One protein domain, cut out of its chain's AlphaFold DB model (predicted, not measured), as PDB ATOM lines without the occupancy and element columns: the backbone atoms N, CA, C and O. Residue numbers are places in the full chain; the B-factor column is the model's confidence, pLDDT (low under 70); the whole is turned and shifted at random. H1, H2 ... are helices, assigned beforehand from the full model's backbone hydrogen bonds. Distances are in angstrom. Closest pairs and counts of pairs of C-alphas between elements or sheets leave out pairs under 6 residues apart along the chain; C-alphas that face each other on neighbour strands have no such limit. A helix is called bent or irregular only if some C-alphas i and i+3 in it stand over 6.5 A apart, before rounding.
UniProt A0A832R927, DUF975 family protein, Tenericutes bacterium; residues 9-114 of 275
ATOM      1  N   ALA A   9      -8.562  25.517  13.299       85.62
ATOM      2  CA  ALA A   9      -7.536  24.507  13.035       85.62
ATOM      3  C   ALA A   9      -6.111  25.085  13.098       85.62
ATOM      4  O   ALA A   9      -5.211  24.462  13.659       85.62
ATOM      5  N   LYS A  10      -5.896  26.296  12.565       87.00
ATOM      6  CA  LYS A  10      -4.585  26.962  12.610       87.00
ATOM      7  C   LYS A  10      -4.172  27.319  14.038       87.00
ATOM      8  O   LYS A  10      -2.997  27.187  14.368       87.00
ATOM      9  N   GLU A  11      -5.110  27.755  14.873       89.50
ATOM     10  CA  GLU A  11      -4.850  28.075  16.280       89.50
ATOM     11  C   GLU A  11      -4.458  26.821  17.078       89.50
ATOM     12  O   GLU A  11      -3.461  26.833  17.804       89.50
ATOM     13  N   ILE A  12      -5.166  25.707  16.855       88.00
ATOM     14  CA  ILE A  12      -4.872  24.402  17.469       88.00
ATOM     15  C   ILE A  12      -3.486  23.894  17.051       88.00
ATOM     16  O   ILE A  12      -2.691  23.488  17.901       88.00
ATOM     17  N   VAL A  13      -3.178  23.940  15.750       86.44
ATOM     18  CA  VAL A  13      -1.878  23.499  15.226       86.44
ATOM     19  C   VAL A  13      -0.754  24.383  15.743       86.44
ATOM     20  O   VAL A  13       0.275  23.859  16.141       86.44
ATOM     21  N   HIS A  14      -0.936  25.702  15.796       86.75
ATOM     22  CA  HIS A  14       0.111  26.602  16.276       86.75
ATOM     23  C   HIS A  14       0.425  26.386  17.761       86.75
ATOM     24  O   HIS A  14       1.593  26.368  18.142       86.75
ATOM     25  N   LYS A  15      -0.604  26.151  18.587       88.81
ATOM     26  CA  LYS A  15      -0.440  25.874  20.020       88.81
ATOM     27  C   LYS A  15       0.296  24.555  20.290       88.81
ATOM     28  O   LYS A  15       1.050  24.474  21.253       88.81
ATOM     29  N   ASN A  16       0.100  23.550  19.433       89.50
ATOM     30  CA  ASN A  16       0.605  22.188  19.631       89.50
ATOM     31  C   ASN A  16       1.563  21.727  18.515       89.50
ATOM     32  O   ASN A  16       1.674  20.530  18.257       89.50
ATOM     33  N   ILE A  17       2.238  22.655  17.828       89.88
ATOM     34  CA  ILE A  17       2.954  22.360  16.573       89.88
ATOM     35  C   ILE A  17       4.034  21.288  16.741       89.88
ATOM     36  O   ILE A  17       4.204  20.441  15.871       89.88
ATOM     37  N   VAL A  18       4.707  21.281  17.894       87.19
ATOM     38  CA  VAL A  18       5.738  20.296  18.240       87.19
ATOM     39  C   VAL A  18       5.137  18.894  18.337       87.19
ATOM     40  O   VAL A  18       5.645  17.981  17.698       87.19
ATOM     41  N   ASN A  19       4.000  18.737  19.022       90.50
ATOM     42  CA  ASN A  19       3.324  17.443  19.160       90.50
ATOM     43  C   ASN A  19       2.859  16.898  17.802       90.50
ATOM     44  O   ASN A  19       2.919  15.694  17.565       90.50
ATOM     45  N   PHE A  20       2.407  17.774  16.897       91.31
ATOM     46  CA  PHE A  20       2.051  17.373  15.534       91.31
ATOM     47  C   PHE A  20       3.278  16.925  14.732       91.31
ATOM     48  O   PHE A  20       3.214  15.906  14.053       91.31
ATOM     49  N   ILE A  21       4.405  17.635  14.842       90.12
ATOM     50  CA  ILE A  21       5.660  17.250  14.178       90.12
ATOM     51  C   ILE A  21       6.169  15.904  14.706       90.12
ATOM     52  O   ILE A  21       6.567  15.051  13.916       90.12
ATOM     53  N   GLU A  22       6.138  15.688  16.022       86.38
ATOM     54  CA  GLU A  22       6.547  14.423  16.639       86.38
ATOM     55  C   GLU A  22       5.655  13.256  16.203       86.38
ATOM     56  O   GLU A  22       6.164  12.183  15.876       86.38
ATOM     57  N   LEU A  23       4.337  13.472  16.142       92.06
ATOM     58  CA  LEU A  23       3.380  12.466  15.688       92.06
ATOM     59  C   LEU A  23       3.615  12.075  14.221       92.06
ATOM     60  O   LEU A  23       3.664  10.886  13.905       92.06
ATOM     61  N   GLU A  24       3.800  13.057  13.340       90.69
ATOM     62  CA  GLU A  24       4.085  12.827  11.918       90.69
ATOM     63  C   GLU A  24       5.439  12.134  11.716       90.69
ATOM     64  O   GLU A  24       5.557  11.186  10.937       90.69
ATOM     65  N   ALA A  25       6.468  12.539  12.466       88.62
ATOM     66  CA  ALA A  25       7.773  11.887  12.430       88.62
ATOM     67  C   ALA A  25       7.685  10.422  12.887       88.62
ATOM     68  O   ALA A  25       8.249   9.535  12.242       88.62
ATOM     69  N   PHE A  26       6.942  10.146  13.964       92.12
ATOM     70  CA  PHE A  26       6.707   8.786  14.440       92.12
ATOM     71  C   PHE A  26       5.961   7.941  13.402       92.12
ATOM     72  O   PHE A  26       6.367   6.811  13.125       92.12
ATOM     73  N   ALA A  27       4.913   8.493  12.785       93.62
ATOM     74  CA  ALA A  27       4.156   7.817  11.737       93.62
ATOM     75  C   ALA A  27       5.039   7.471  10.526       93.62
ATOM     76  O   ALA A  27       4.992   6.345  10.031       93.62
ATOM     77  N   LEU A  28       5.904   8.393  10.090       92.69
ATOM     78  CA  LEU A  28       6.851   8.146   8.999       92.69
ATOM     79  C   LEU A  28       7.860   7.048   9.339       92.69
ATOM     80  O   LEU A  28       8.079   6.146   8.530       92.69
ATOM     81  N   ILE A  29       8.447   7.082  10.538       88.12
ATOM     82  CA  ILE A  29       9.377   6.039  10.992       88.12
ATOM     83  C   ILE A  29       8.666   4.684  11.028       88.12
ATOM     84  O   ILE A  29       9.209   3.696  10.535       88.12
ATOM     85  N   PHE A  30       7.440   4.638  11.552       92.31
ATOM     86  CA  PHE A  30       6.637   3.421  11.587       92.31
ATOM     87  C   PHE A  30       6.386   2.863  10.181       92.31
ATOM     88  O   PHE A  30       6.599   1.673   9.957       92.31
ATOM     89  N   LEU A  31       6.009   3.708   9.217       93.12
ATOM     90  CA  LEU A  31       5.792   3.291   7.828       93.12
ATOM     91  C   LEU A  31       7.068   2.755   7.173       93.12
ATOM     92  O   LEU A  31       7.017   1.741   6.478       93.12
ATOM     93  N   ILE A  32       8.215   3.391   7.418       87.31
ATOM     94  CA  ILE A  32       9.509   2.929   6.903       87.31
ATOM     95  C   ILE A  32       9.859   1.564   7.503       87.31
ATOM     96  O   ILE A  32      10.178   0.632   6.768       87.31
ATOM     97  N   VAL A  33       9.748   1.409   8.825       85.19
ATOM     98  CA  VAL A  33      10.017   0.137   9.512       85.19
ATOM     99  C   VAL A  33       9.070  -0.958   9.021       85.19
ATOM    100  O   VAL A  33       9.508  -2.076   8.757       85.19
ATOM    101  N   PHE A  34       7.789  -0.639   8.838       88.56
ATOM    102  CA  PHE A  34       6.792  -1.567   8.320       88.56
ATOM    103  C   PHE A  34       7.075  -1.971   6.867       88.56
ATOM    104  O   PHE A  34       6.992  -3.152   6.528       88.56
ATOM    105  N   SER A  35       7.472  -1.027   6.011       83.62
ATOM    106  CA  SER A  35       7.890  -1.304   4.632       83.62
ATOM    107  C   SER A  35       9.126  -2.204   4.585       83.62
ATOM    108  O   SER A  35       9.151  -3.177   3.839       83.62
ATOM    109  N   ILE A  36      10.119  -1.939   5.435       81.81
ATOM    110  CA  ILE A  36      11.311  -2.782   5.558       81.81
ATOM    111  C   ILE A  36      10.896  -4.188   5.998       81.81
ATOM    112  O   ILE A  36      11.246  -5.167   5.346       81.81
ATOM    113  N   LEU A  37      10.088  -4.308   7.051       73.50
ATOM    114  CA  LEU A  37       9.650  -5.601   7.571       73.50
ATOM    115  C   LEU A  37       8.856  -6.404   6.529       73.50
ATOM    116  O   LEU A  37       9.107  -7.594   6.344       73.50
ATOM    117  N   THR A  38       7.932  -5.759   5.815       78.88
ATOM    118  CA  THR A  38       7.134  -6.395   4.752       78.88
ATOM    119  C   THR A  38       7.987  -6.785   3.547       78.88
ATOM    120  O   THR A  38       7.828  -7.881   3.019       78.88
ATOM    121  N   PHE A  39       8.958  -5.959   3.159       80.25
ATOM    122  CA  PHE A  39       9.925  -6.301   2.119       80.25
ATOM    123  C   PHE A  39      10.779  -7.515   2.514       80.25
ATOM    124  O   PHE A  39      10.893  -8.464   1.740       80.25
ATOM    125  N   PHE A  40      11.325  -7.544   3.732       73.25
ATOM    126  CA  PHE A  40      12.129  -8.665   4.237       73.25
ATOM    127  C   PHE A  40      11.322  -9.966   4.363       73.25
ATOM    128  O   PHE A  40      11.802 -11.038   4.004       73.25
ATOM    129  N   THR A  41      10.084  -9.889   4.847       71.88
ATOM    130  CA  THR A  41       9.205 -11.063   4.986       71.88
ATOM    131  C   THR A  41       8.686 -11.565   3.639       71.88
ATOM    132  O   THR A  41       8.706 -12.770   3.393       71.88
ATOM    133  N   GLY A  42       8.289 -10.664   2.738       75.56
ATOM    134  CA  GLY A  42       7.844 -11.005   1.387       75.56
ATOM    135  C   GLY A  42       8.961 -11.613   0.540       75.56
ATOM    136  O   GLY A  42       8.764 -12.645  -0.098       75.56
ATOM    137  N   THR A  43      10.164 -11.033   0.588       76.56
ATOM    138  CA  THR A  43      11.336 -11.596  -0.101       76.56
ATOM    139  C   THR A  43      11.676 -12.988   0.415       76.56
ATOM    140  O   THR A  43      11.889 -13.885  -0.392       76.56
ATOM    141  N   LEU A  44      11.639 -13.221   1.729       71.88
ATOM    142  CA  LEU A  44      11.893 -14.539   2.316       71.88
ATOM    143  C   LEU A  44      10.888 -15.605   1.844       71.88
ATOM    144  O   LEU A  44      11.283 -16.729   1.532       71.88
ATOM    145  N   PHE A  45       9.605 -15.244   1.750       76.25
ATOM    146  CA  PHE A  45       8.540 -16.153   1.316       76.25
ATOM    147  C   PHE A  45       8.561 -16.448  -0.189       76.25
ATOM    148  O   PHE A  45       8.135 -17.522  -0.608       76.25
ATOM    149  N   LEU A  46       9.067 -15.517  -1.002       80.12
ATOM    150  CA  LEU A  46       9.171 -15.668  -2.456       80.12
ATOM    151  C   LEU A  46      10.470 -16.371  -2.875       80.12
ATOM    152  O   LEU A  46      10.454 -17.247  -3.737       80.12
ATOM    153  N   ILE A  47      11.595 -16.017  -2.252       81.25
ATOM    154  CA  ILE A  47      12.930 -16.504  -2.625       81.25
ATOM    155  C   ILE A  47      13.083 -18.000  -2.345       81.25
ATOM    156  O   ILE A  47      13.650 -18.707  -3.173       81.25
ATOM    157  N   GLY A  48      12.559 -18.499  -1.221       80.81
ATOM    158  CA  GLY A  48      12.680 -19.916  -0.854       80.81
ATOM    159  C   GLY A  48      12.115 -20.862  -1.929       80.81
ATOM    160  O   GLY A  48      12.872 -21.650  -2.501       80.81
ATOM    161  N   PRO A  49      10.817 -20.764  -2.269       83.94
ATOM    162  CA  PRO A  49      10.205 -21.549  -3.340       83.94
ATOM    163  C   PRO A  49      10.869 -21.331  -4.703       83.94
ATOM    164  O   PRO A  49      11.038 -22.285  -5.463       83.94
ATOM    165  N   PHE A  50      11.300 -20.104  -5.004       85.81
ATOM    166  CA  PHE A  50      11.962 -19.792  -6.268       85.81
ATOM    167  C   PHE A  50      13.327 -20.490  -6.407       85.81
ATOM    168  O   PHE A  50      13.620 -21.052  -7.462       85.81
ATOM    169  N   LEU A  51      14.136 -20.553  -5.340       85.44
ATOM    170  CA  LEU A  51      15.390 -21.321  -5.337       85.44
ATOM    171  C   LEU A  51      15.153 -22.814  -5.588       85.44
ATOM    172  O   LEU A  51      15.921 -23.454  -6.314       85.44
ATOM    173  N   VAL A  52      14.095 -23.374  -5.000       86.12
ATOM    174  CA  VAL A  52      13.720 -24.780  -5.208       86.12
ATOM    175  C   VAL A  52      13.279 -25.011  -6.653       86.12
ATOM    176  O   VAL A  52      13.705 -25.988  -7.263       86.12
ATOM    177  N   GLY A  53      12.491 -24.098  -7.226       87.88
ATOM    178  CA  GLY A  53      12.086 -24.140  -8.633       87.88
ATOM    179  C   GLY A  53      13.275 -24.102  -9.592       87.88
ATOM    180  O   GLY A  53      13.382 -24.951 -10.474       87.88
ATOM    181  N   ILE A  54      14.236 -23.199  -9.367       88.75
ATOM    182  CA  ILE A  54      15.489 -23.152 -10.138       88.75
ATOM    183  C   ILE A  54      16.248 -24.480 -10.023       88.75
ATOM    184  O   ILE A  54      16.666 -25.048 -11.031       88.75
ATOM    185  N   SER A  55      16.405 -24.996  -8.802       87.75
ATOM    186  CA  SER A  55      17.106 -26.264  -8.558       87.75
ATOM    187  C   SER A  55      16.430 -27.429  -9.285       87.75
ATOM    188  O   SER A  55      17.104 -28.293  -9.846       87.75
ATOM    189  N   TYR A  56      15.097 -27.427  -9.325       88.81
ATOM    190  CA  TYR A  56      14.301 -28.418 -10.037       88.81
ATOM    191  C   TYR A  56      14.477 -28.319 -11.557       88.81
ATOM    192  O   TYR A  56      14.676 -29.344 -12.205       88.81
ATOM    193  N   VAL A  57      14.498 -27.107 -12.124       90.50
ATOM    194  CA  VAL A  57      14.783 -26.884 -13.553       90.50
ATOM    195  C   VAL A  57      16.165 -27.415 -13.920       90.50
ATOM    196  O   VAL A  57      16.280 -28.184 -14.867       90.50
ATOM    197  N   TYR A  58      17.207 -27.081 -13.152       90.44
ATOM    198  CA  TYR A  58      18.551 -27.616 -13.395       90.44
ATOM    199  C   TYR A  58      18.583 -29.144 -13.314       90.44
ATOM    200  O   TYR A  58      19.205 -29.795 -14.152       90.44
ATOM    201  N   MET A  59      17.884 -29.732 -12.342       91.00
ATOM    202  CA  MET A  59      17.779 -31.184 -12.213       91.00
ATOM    203  C   MET A  59      17.103 -31.818 -13.439       91.00
ATOM    204  O   MET A  59      17.593 -32.830 -13.934       91.00
ATOM    205  N   LYS A  60      16.019 -31.215 -13.941       92.06
ATOM    206  CA  LYS A  60      15.286 -31.628 -15.149       92.06
ATOM    207  C   LYS A  60      16.152 -31.532 -16.406       92.06
ATOM    208  O   LYS A  60      16.231 -32.491 -17.162       92.06
ATOM    209  N   VAL A  61      16.865 -30.422 -16.582       93.44
ATOM    210  CA  VAL A  61      17.759 -30.216 -17.731       93.44
ATOM    211  C   VAL A  61      18.890 -31.242 -17.732       93.44
ATOM    212  O   VAL A  61      19.166 -31.844 -18.761       93.44
ATOM    213  N   VAL A  62      19.529 -31.483 -16.583       93.62
ATOM    214  CA  VAL A  62      20.669 -32.412 -16.493       93.62
ATOM    215  C   VAL A  62      20.239 -33.877 -16.618       93.62
ATOM    216  O   VAL A  62      20.986 -34.676 -17.175       93.62
ATOM    217  N   ARG A  63      19.071 -34.254 -16.081       94.38
ATOM    218  CA  ARG A  63      18.612 -35.656 -16.077       94.38
ATOM    219  C   ARG A  63      17.823 -36.039 -17.324       94.38
ATOM    220  O   ARG A  63      18.045 -37.124 -17.850       94.38
ATOM    221  N   ASP A  64      16.948 -35.153 -17.791       92.12
ATOM    222  CA  ASP A  64      15.967 -35.457 -18.836       92.12
ATOM    223  C   ASP A  64      16.250 -34.701 -20.151       92.12
ATOM    224  O   ASP A  64      15.557 -34.927 -21.136       92.12
ATOM    225  N   ASN A  65      17.251 -33.805 -20.200       87.38
ATOM    226  CA  ASN A  65      17.504 -32.876 -21.321       87.38
ATOM    227  C   ASN A  65      16.288 -32.007 -21.700       87.38
ATOM    228  O   ASN A  65      16.203 -31.476 -22.805       87.38
ATOM    229  N   GLU A  66      15.361 -31.820 -20.761       87.31
ATOM    230  CA  GLU A  66      14.167 -31.006 -20.945       87.31
ATOM    231  C   GLU A  66      14.326 -29.661 -20.234       87.31
ATOM    232  O   GLU A  66      14.559 -29.599 -19.023       87.31
ATOM    233  N   PHE A  67      14.144 -28.574 -20.983       89.75
ATOM    234  CA  PHE A  67      14.056 -27.226 -20.439       89.75
ATOM    235  C   PHE A  67      12.629 -26.703 -20.575       89.75
ATOM    236  O   PHE A  67      12.129 -26.513 -21.681       89.75
ATOM    237  N   ASP A  68      11.985 -26.433 -19.440       88.44
ATOM    238  CA  ASP A  68      10.676 -25.788 -19.399       88.44
ATOM    239  C   ASP A  68      10.666 -24.708 -18.313       88.44
ATOM    240  O   ASP A  68      10.949 -24.975 -17.143       88.44
ATOM    241  N   LEU A  69      10.314 -23.482 -18.706       84.94
ATOM    242  CA  LEU A  69      10.225 -22.331 -17.812       84.94
ATOM    243  C   LEU A  69       9.093 -22.463 -16.784       84.94
ATOM    244  O   LEU A  69       9.164 -21.862 -15.716       84.94
ATOM    245  N   ARG A  70       8.069 -23.278 -17.057       86.88
ATOM    246  CA  ARG A  70       6.976 -23.538 -16.105       86.88
ATOM    247  C   ARG A  70       7.485 -24.210 -14.831       86.88
ATOM    248  O   ARG A  70       7.012 -23.911 -13.739       86.88
ATOM    249  N   ASN A  71       8.546 -25.010 -14.945       85.56
ATOM    250  CA  ASN A  71       9.177 -25.685 -13.812       85.56
ATOM    251  C   ASN A  71       9.852 -24.717 -12.815       85.56
ATOM    252  O   ASN A  71      10.141 -25.126 -11.693       85.56
ATOM    253  N   PHE A  72      10.048 -23.432 -13.152       85.38
ATOM    254  CA  PHE A  72      10.496 -22.423 -12.177       85.38
ATOM    255  C   PHE A  72       9.454 -22.173 -11.081       85.38
ATOM    256  O   PHE A  72       9.818 -21.893  -9.940       85.38
ATOM    257  N   PHE A  73       8.164 -22.312 -11.400       87.19
ATOM    258  CA  PHE A  73       7.078 -22.169 -10.429       87.19
ATOM    259  C   PHE A  73       6.781 -23.464  -9.670       87.19
ATOM    260  O   PHE A  73       5.970 -23.459  -8.747       87.19
ATOM    261  N   TYR A  74       7.502 -24.554  -9.960       85.06
ATOM    262  CA  TYR A  74       7.331 -25.838  -9.280       85.06
ATOM    263  C   TYR A  74       7.440 -25.718  -7.753       85.06
ATOM    264  O   TYR A  74       6.696 -26.364  -7.015       85.06
ATOM    265  N   GLY A  75       8.323 -24.845  -7.259       81.75
ATOM    266  CA  GLY A  75       8.458 -24.583  -5.826       81.75
ATOM    267  C   GLY A  75       7.206 -23.983  -5.170       81.75
ATOM    268  O   GLY A  75       7.040 -24.165  -3.966       81.75
ATOM    269  N   PHE A  76       6.337 -23.318  -5.943       82.19
ATOM    270  CA  PHE A  76       5.056 -22.735  -5.517       82.19
ATOM    271  C   PHE A  76       3.848 -23.650  -5.777       82.19
ATOM    272  O   PHE A  76       2.828 -23.521  -5.106       82.19
ATOM    273  N   GLU A  77       3.935 -24.558  -6.746       79.75
ATOM    274  CA  GLU A  77       2.837 -25.473  -7.096       79.75
ATOM    275  C   GLU A  77       2.871 -26.781  -6.294       79.75
ATOM    276  O   GLU A  77       1.846 -27.435  -6.090       79.75
ATOM    277  N   ASN A  78       4.052 -27.186  -5.823       72.25
ATOM    278  CA  ASN A  78       4.217 -28.427  -5.083       72.25
ATOM    279  C   ASN A  78       3.439 -28.388  -3.754       72.25
ATOM    280  O   ASN A  78       3.580 -27.451  -2.979       72.25
ATOM    281  N   LYS A  79       2.694 -29.448  -3.408       71.25
ATOM    282  CA  LYS A  79       1.921 -29.549  -2.145       71.25
ATOM    283  C   LYS A  79       2.754 -29.287  -0.880       71.25
ATOM    284  O   LYS A  79       2.202 -28.946   0.161       71.25
ATOM    285  N   ASN A  80       4.076 -29.401  -0.984       78.50
ATOM    286  CA  ASN A  80       5.027 -29.175   0.096       78.50
ATOM    287  C   ASN A  80       5.639 -27.756   0.128       78.50
ATOM    288  O   ASN A  80       6.666 -27.584   0.783       78.50
ATOM    289  N   VAL A  81       5.049 -26.731  -0.518       79.19
ATOM    290  CA  VAL A  81       5.567 -25.338  -0.460       79.19
ATOM    291  C   VAL A  81       5.839 -24.899   0.975       79.19
ATOM    292  O   VAL A  81       6.909 -24.375   1.274       79.19
ATOM    293  N   VAL A  82       4.896 -25.162   1.884       80.00
ATOM    294  CA  VAL A  82       5.013 -24.778   3.298       80.00
ATOM    295  C   VAL A  82       6.230 -25.441   3.948       80.00
ATOM    296  O   VAL A  82       6.981 -24.777   4.658       80.00
ATOM    297  N   ALA A  83       6.477 -26.721   3.659       82.44
ATOM    298  CA  ALA A  83       7.643 -27.438   4.170       82.44
ATOM    299  C   ALA A  83       8.956 -26.911   3.566       82.44
ATOM    300  O   ALA A  83       9.949 -26.791   4.284       82.44
ATOM    301  N   ASN A  84       8.965 -26.537   2.285       78.50
ATOM    302  CA  ASN A  84      10.129 -25.942   1.623       78.50
ATOM    303  C   ASN A  84      10.473 -24.572   2.221       78.50
ATOM    304  O   ASN A  84      11.622 -24.332   2.590       78.50
ATOM    305  N   VAL A  85       9.472 -23.699   2.386       81.75
ATOM    306  CA  VAL A  85       9.633 -22.383   3.025       81.75
ATOM    307  C   VAL A  85      10.121 -22.547   4.460       81.75
ATOM    308  O   VAL A  85      11.061 -21.869   4.870       81.75
ATOM    309  N   PHE A  86       9.537 -23.478   5.217       84.25
ATOM    310  CA  PHE A  86       9.941 -23.731   6.597       84.25
ATOM    311  C   PHE A  86      11.371 -24.281   6.696       84.25
ATOM    312  O   PHE A  86      12.128 -23.869   7.570       84.25
ATOM    313  N   THR A  87      11.771 -25.163   5.778       84.62
ATOM    314  CA  THR A  87      13.136 -25.709   5.721       84.62
ATOM    315  C   THR A  87      14.155 -24.613   5.413       84.62
ATOM    316  O   THR A  87      15.172 -24.505   6.096       84.62
ATOM    317  N   GLU A  88      13.869 -23.759   4.428       82.25
ATOM    318  CA  GLU A  88      14.704 -22.602   4.095       82.25
ATOM    319  C   GLU A  88      14.785 -21.602   5.253       82.25
ATOM    320  O   GLU A  88      15.867 -21.120   5.592       82.25
ATOM    321  N   PHE A  89      13.664 -21.343   5.926       83.81
ATOM    322  CA  PHE A  89      13.620 -20.504   7.118       83.81
ATOM    323  C   PHE A  89      14.496 -21.060   8.245       83.81
ATOM    324  O   PHE A  89      15.339 -20.344   8.790       83.81
ATOM    325  N   LEU A  90      14.354 -22.349   8.556       88.12
ATOM    326  CA  LEU A  90      15.108 -23.005   9.619       88.12
ATOM    327  C   LEU A  90      16.609 -23.040   9.300       88.12
ATOM    328  O   LEU A  90      17.433 -22.734  10.161       88.12
ATOM    329  N   LYS A  91      16.971 -23.325   8.042       86.69
ATOM    330  CA  LYS A  91      18.352 -23.235   7.546       86.69
ATOM    331  C   LYS A  91      18.927 -21.836   7.770       86.69
ATOM    332  O   LYS A  91      20.032 -21.710   8.295       86.69
ATOM    333  N   ASN A  92      18.179 -20.790   7.419       82.38
ATOM    334  CA  ASN A  92      18.616 -19.406   7.604       82.38
ATOM    335  C   ASN A  92      18.762 -19.029   9.086       82.38
ATOM    336  O   ASN A  92      19.713 -18.330   9.430       82.38
ATOM    337  N   ILE A  93      17.902 -19.539   9.977       88.50
ATOM    338  CA  ILE A  93      18.067 -19.380  11.433       88.50
ATOM    339  C   ILE A  93      19.366 -20.028  11.908       88.50
ATOM    340  O   ILE A  93      20.118 -19.407  12.658       88.50
ATOM    341  N   PHE A  94      19.657 -21.256  11.473       88.81
ATOM    342  CA  PHE A  94      20.903 -21.918  11.852       88.81
ATOM    343  C   PHE A  94      22.122 -21.146  11.346       88.81
ATOM    344  O   PHE A  94      23.057 -20.927  12.113       88.81
ATOM    345  N   ILE A  95      22.106 -20.679  10.094       86.69
ATOM    346  CA  ILE A  95      23.177 -19.834   9.547       86.69
ATOM    347  C   ILE A  95      23.326 -18.557  10.377       86.69
ATOM    348  O   ILE A  95      24.444 -18.210  10.744       86.69
ATOM    349  N   LEU A  96      22.227 -17.886  10.730       81.12
ATOM    350  CA  LEU A  96      22.253 -16.692  11.577       81.12
ATOM    351  C   LEU A  96      22.840 -16.983  12.966       81.12
ATOM    352  O   LEU A  96      23.624 -16.197  13.493       81.12
ATOM    353  N   ALA A  97      22.502 -18.124  13.566       80.25
ATOM    354  CA  ALA A  97      23.076 -18.533  14.843       80.25
ATOM    355  C   ALA A  97      24.596 -18.731  14.731       80.25
ATOM    356  O   ALA A  97      25.350 -18.229  15.568       80.25
ATOM    357  N   TRP A  98      25.056 -19.395  13.666       83.50
ATOM    358  CA  TRP A  98      26.482 -19.543  13.379       83.50
ATOM    359  C   TRP A  98      27.162 -18.194  13.152       83.50
ATOM    360  O   TRP A  98      28.225 -17.951  13.720       83.50
ATOM    361  N   THR A  99      26.570 -17.285  12.378       78.06
ATOM    362  CA  THR A  99      27.179 -15.971  12.141       78.06
ATOM    363  C   THR A  99      27.286 -15.174  13.433       78.06
ATOM    364  O   THR A  99      28.364 -14.658  13.711       78.06
ATOM    365  N   ILE A 100      26.251 -15.135  14.278       77.38
ATOM    366  CA  ILE A 100      26.310 -14.475  15.594       77.38
ATOM    367  C   ILE A 100      27.426 -15.081  16.456       77.38
ATOM    368  O   ILE A 100      28.208 -14.336  17.055       77.38
ATOM    369  N   LEU A 101      27.555 -16.413  16.460       86.12
ATOM    370  CA  LEU A 101      28.612 -17.120  17.187       86.12
ATOM    371  C   LEU A 101      30.019 -16.690  16.744       86.12
ATOM    372  O   LEU A 101      30.915 -16.637  17.579       86.12
ATOM    373  N   PHE A 102      30.218 -16.348  15.466       80.81
ATOM    374  CA  PHE A 102      31.499 -15.860  14.936       80.81
ATOM    375  C   PHE A 102      31.673 -14.332  15.015       80.81
ATOM    376  O   PHE A 102      32.796 -13.844  15.167       80.81
ATOM    377  N   ILE A 103      30.589 -13.559  14.970       81.38
ATOM    378  CA  ILE A 103      30.618 -12.091  15.033       81.38
ATOM    379  C   ILE A 103      31.052 -11.617  16.421       81.38
ATOM    380  O   ILE A 103      31.946 -10.778  16.532       81.38
ATOM    381  N   VAL A 104      30.473 -12.177  17.487       80.69
ATOM    382  CA  VAL A 104      30.797 -11.802  18.874       80.69
ATOM    383  C   VAL A 104      32.299 -11.936  19.189       80.69
ATOM    384  O   VAL A 104      32.897 -10.950  19.635       80.69
ATOM    385  N   PRO A 105      32.974 -13.080  18.938       82.06
ATOM    386  CA  PRO A 105      34.412 -13.188  19.168       82.06
ATOM    387  C   PRO A 105      35.218 -12.268  18.245       82.06
ATOM    388  O   PRO A 105      36.250 -11.749  18.679       82.06
ATOM    389  N   GLY A 106      34.743 -12.011  17.021       83.94
ATOM    390  CA  GLY A 106      35.333 -11.031  16.107       83.94
ATOM    391  C   GLY A 106      35.358  -9.618  16.697       83.94
ATOM    392  O   GLY A 106      36.419  -8.995  16.744       83.94
ATOM    393  N   ILE A 107      34.228  -9.147  17.236       82.44
ATOM    394  CA  ILE A 107      34.107  -7.830  17.884       82.44
ATOM    395  C   ILE A 107      34.995  -7.752  19.134       82.44
ATOM    396  O   ILE A 107      35.740  -6.793  19.327       82.44
ATOM    397  N   ILE A 108      34.981  -8.776  19.991       82.06
ATOM    398  CA  ILE A 108      35.804  -8.778  21.213       82.06
ATOM    399  C   ILE A 108      37.302  -8.718  20.867       82.06
ATOM    400  O   ILE A 108      38.092  -8.049  21.550       82.06
ATOM    401  N   LYS A 109      37.717  -9.426  19.811       82.88
ATOM    402  CA  LYS A 109      39.101  -9.410  19.331       82.88
ATOM    403  C   LYS A 109      39.468  -8.077  18.697       82.88
ATOM    404  O   LYS A 109      40.540  -7.576  19.024       82.88
ATOM    405  N   SER A 110      38.607  -7.487  17.871       82.50
ATOM    406  CA  SER A 110      38.884  -6.185  17.255       82.50
ATOM    407  C   SER A 110      39.080  -5.098  18.316       82.50
ATOM    408  O   SER A 110      40.091  -4.399  18.284       82.50
ATOM    409  N   LEU A 111      38.219  -5.054  19.340       83.81
ATOM    410  CA  LEU A 111      38.372  -4.144  20.481       83.81
ATOM    411  C   LEU A 111      39.694  -4.374  21.224       83.81
ATOM    412  O   LEU A 111      40.369  -3.423  21.597       83.81
ATOM    413  N   SER A 112      40.109  -5.633  21.398       80.19
ATOM    414  CA  SER A 112      41.373  -5.959  22.079       80.19
ATOM    415  C   SER A 112      42.618  -5.464  21.326       80.19
ATOM    416  O   SER A 112      43.668  -5.322  21.946       80.19
ATOM    417  N   TYR A 113      42.523  -5.227  20.014       84.94
ATOM    418  CA  TYR A 113      43.635  -4.761  19.178       84.94
ATOM    419  C   TYR A 113      43.525  -3.289  18.770       84.94
ATOM    420  O   TYR A 113      44.453  -2.788  18.134       84.94
ATOM    421  N   ALA A 114      42.460  -2.587  19.167       83.94
ATOM    422  CA  ALA A 114      42.179  -1.209  18.761       83.94
ATOM    423  C   ALA A 114      43.311  -0.218  19.097       83.94
ATOM    424  O   ALA A 114      43.516   0.743  18.363       83.94
TER     425      ALA A 114
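Overview. This is residues 9 to 114 of the 275 residues of the protein "DUF975 family protein" of Tenericutes bacterium (UniProt A0A832R927). One very long helix, H2, runs the length of the model, and a second long helix, H4, branches off from it as an open, lopsided V: residues 81 to 89 of H4 pack on residues 44 to 52 of H2, and residues 93 to 113 of H4 stick out beyond. The short helix H3 folds back on residues 49 to 57 of H2, beside that junction, while the little helix H1 makes a corner at the opposite end of H2. The printed part has 106 residues with four named helices, H1, H2, H3 and H4 along the chain, and no named strand; its class is all helix. It is extended, with a radius of gyration of the C-alphas of 23.8 A, and its outline, 75 by 51 by 21 A, is only just flat.

Arrangement. Begin with the longest helix, H2, residues 17 to 64, which has a kink of 25 degrees near residue 47. It is neither bent nor irregular, but only just: C-alphas 46 and 49 are 6.0 A apart. Look past the kink for H3, residues 69 to 77, which touches H2 at residues 49 to 57 alone; the closest C-alphas are those of Gly 53 and Phe 72, 4.2 A apart. The two stand at a steep tilt of 62 degrees and run opposite ways. H3 is irregular, with C-alphas 72 and 75 at 7.0 A, and its line is a rough one. Next find H4, residues 81 to 113, whose residues 81 to 89 alone touch residues 44 to 52 of H2. Their closest C-alphas are those of Gly 48 and Val 85, at 5.5 A, and the helices run opposite ways at a steep tilt of 64 degrees. H3 and H4 are close but not clearly touching, about perpendicular at 87 degrees, with the C-alphas of Gly 75 and Val 81 the closest at 6.1 A. Go back to the first printed residues for H1, residues 9 to 15, which is close to H2 but not clearly touching: the closest C-alphas, those of Val 13 and Phe 20, are 7.3 A apart. Their lines are about perpendicular, at 77 degrees. H1 is apart from H3 and from H4. In the backbone, every O i to N i+4 pair of H1 is within hydrogen-bond range, against 42 of 44 in H2, 28 of 29 in H4 and 1 of 5 in H3, where 5 of 6 O i to N i+3 pairs are within range.

Along the chain. Find C-alpha 17 at (2.954, 22.360, 16.573); from there H2 runs 69.0 A to C-alpha 64 at (15.967, -35.457, -18.836). H3 follows, from Leu 69 to Glu 77, 13.4 A long. H4 begins at Val 81 and runs 47.5 A to C-alpha 113 at (43.635, -4.761, 19.178). H1, before H2, measures 10.1 A from Ala 9 to Lys 15.

Size, cuts and confidence. The two C-alphas farthest apart are those of Glu 11 and Asp 64, at 75.5 A, while the first and last printed ones, Ala 9 and Ala 114, are 56.3 A apart. Look at residues 22 to 43 of H2 and at residues 93 to 114, of which 93 to 113 belong to H4: both stretches stand free, as do residues 14 to 20, of which 17 to 20 belong to H2. The three links, H1 to H2, H2 to H3 and H3 to H4, are tight. The printed part has no cut; its mean pLDDT is 84.8, and no printed residue is under 70.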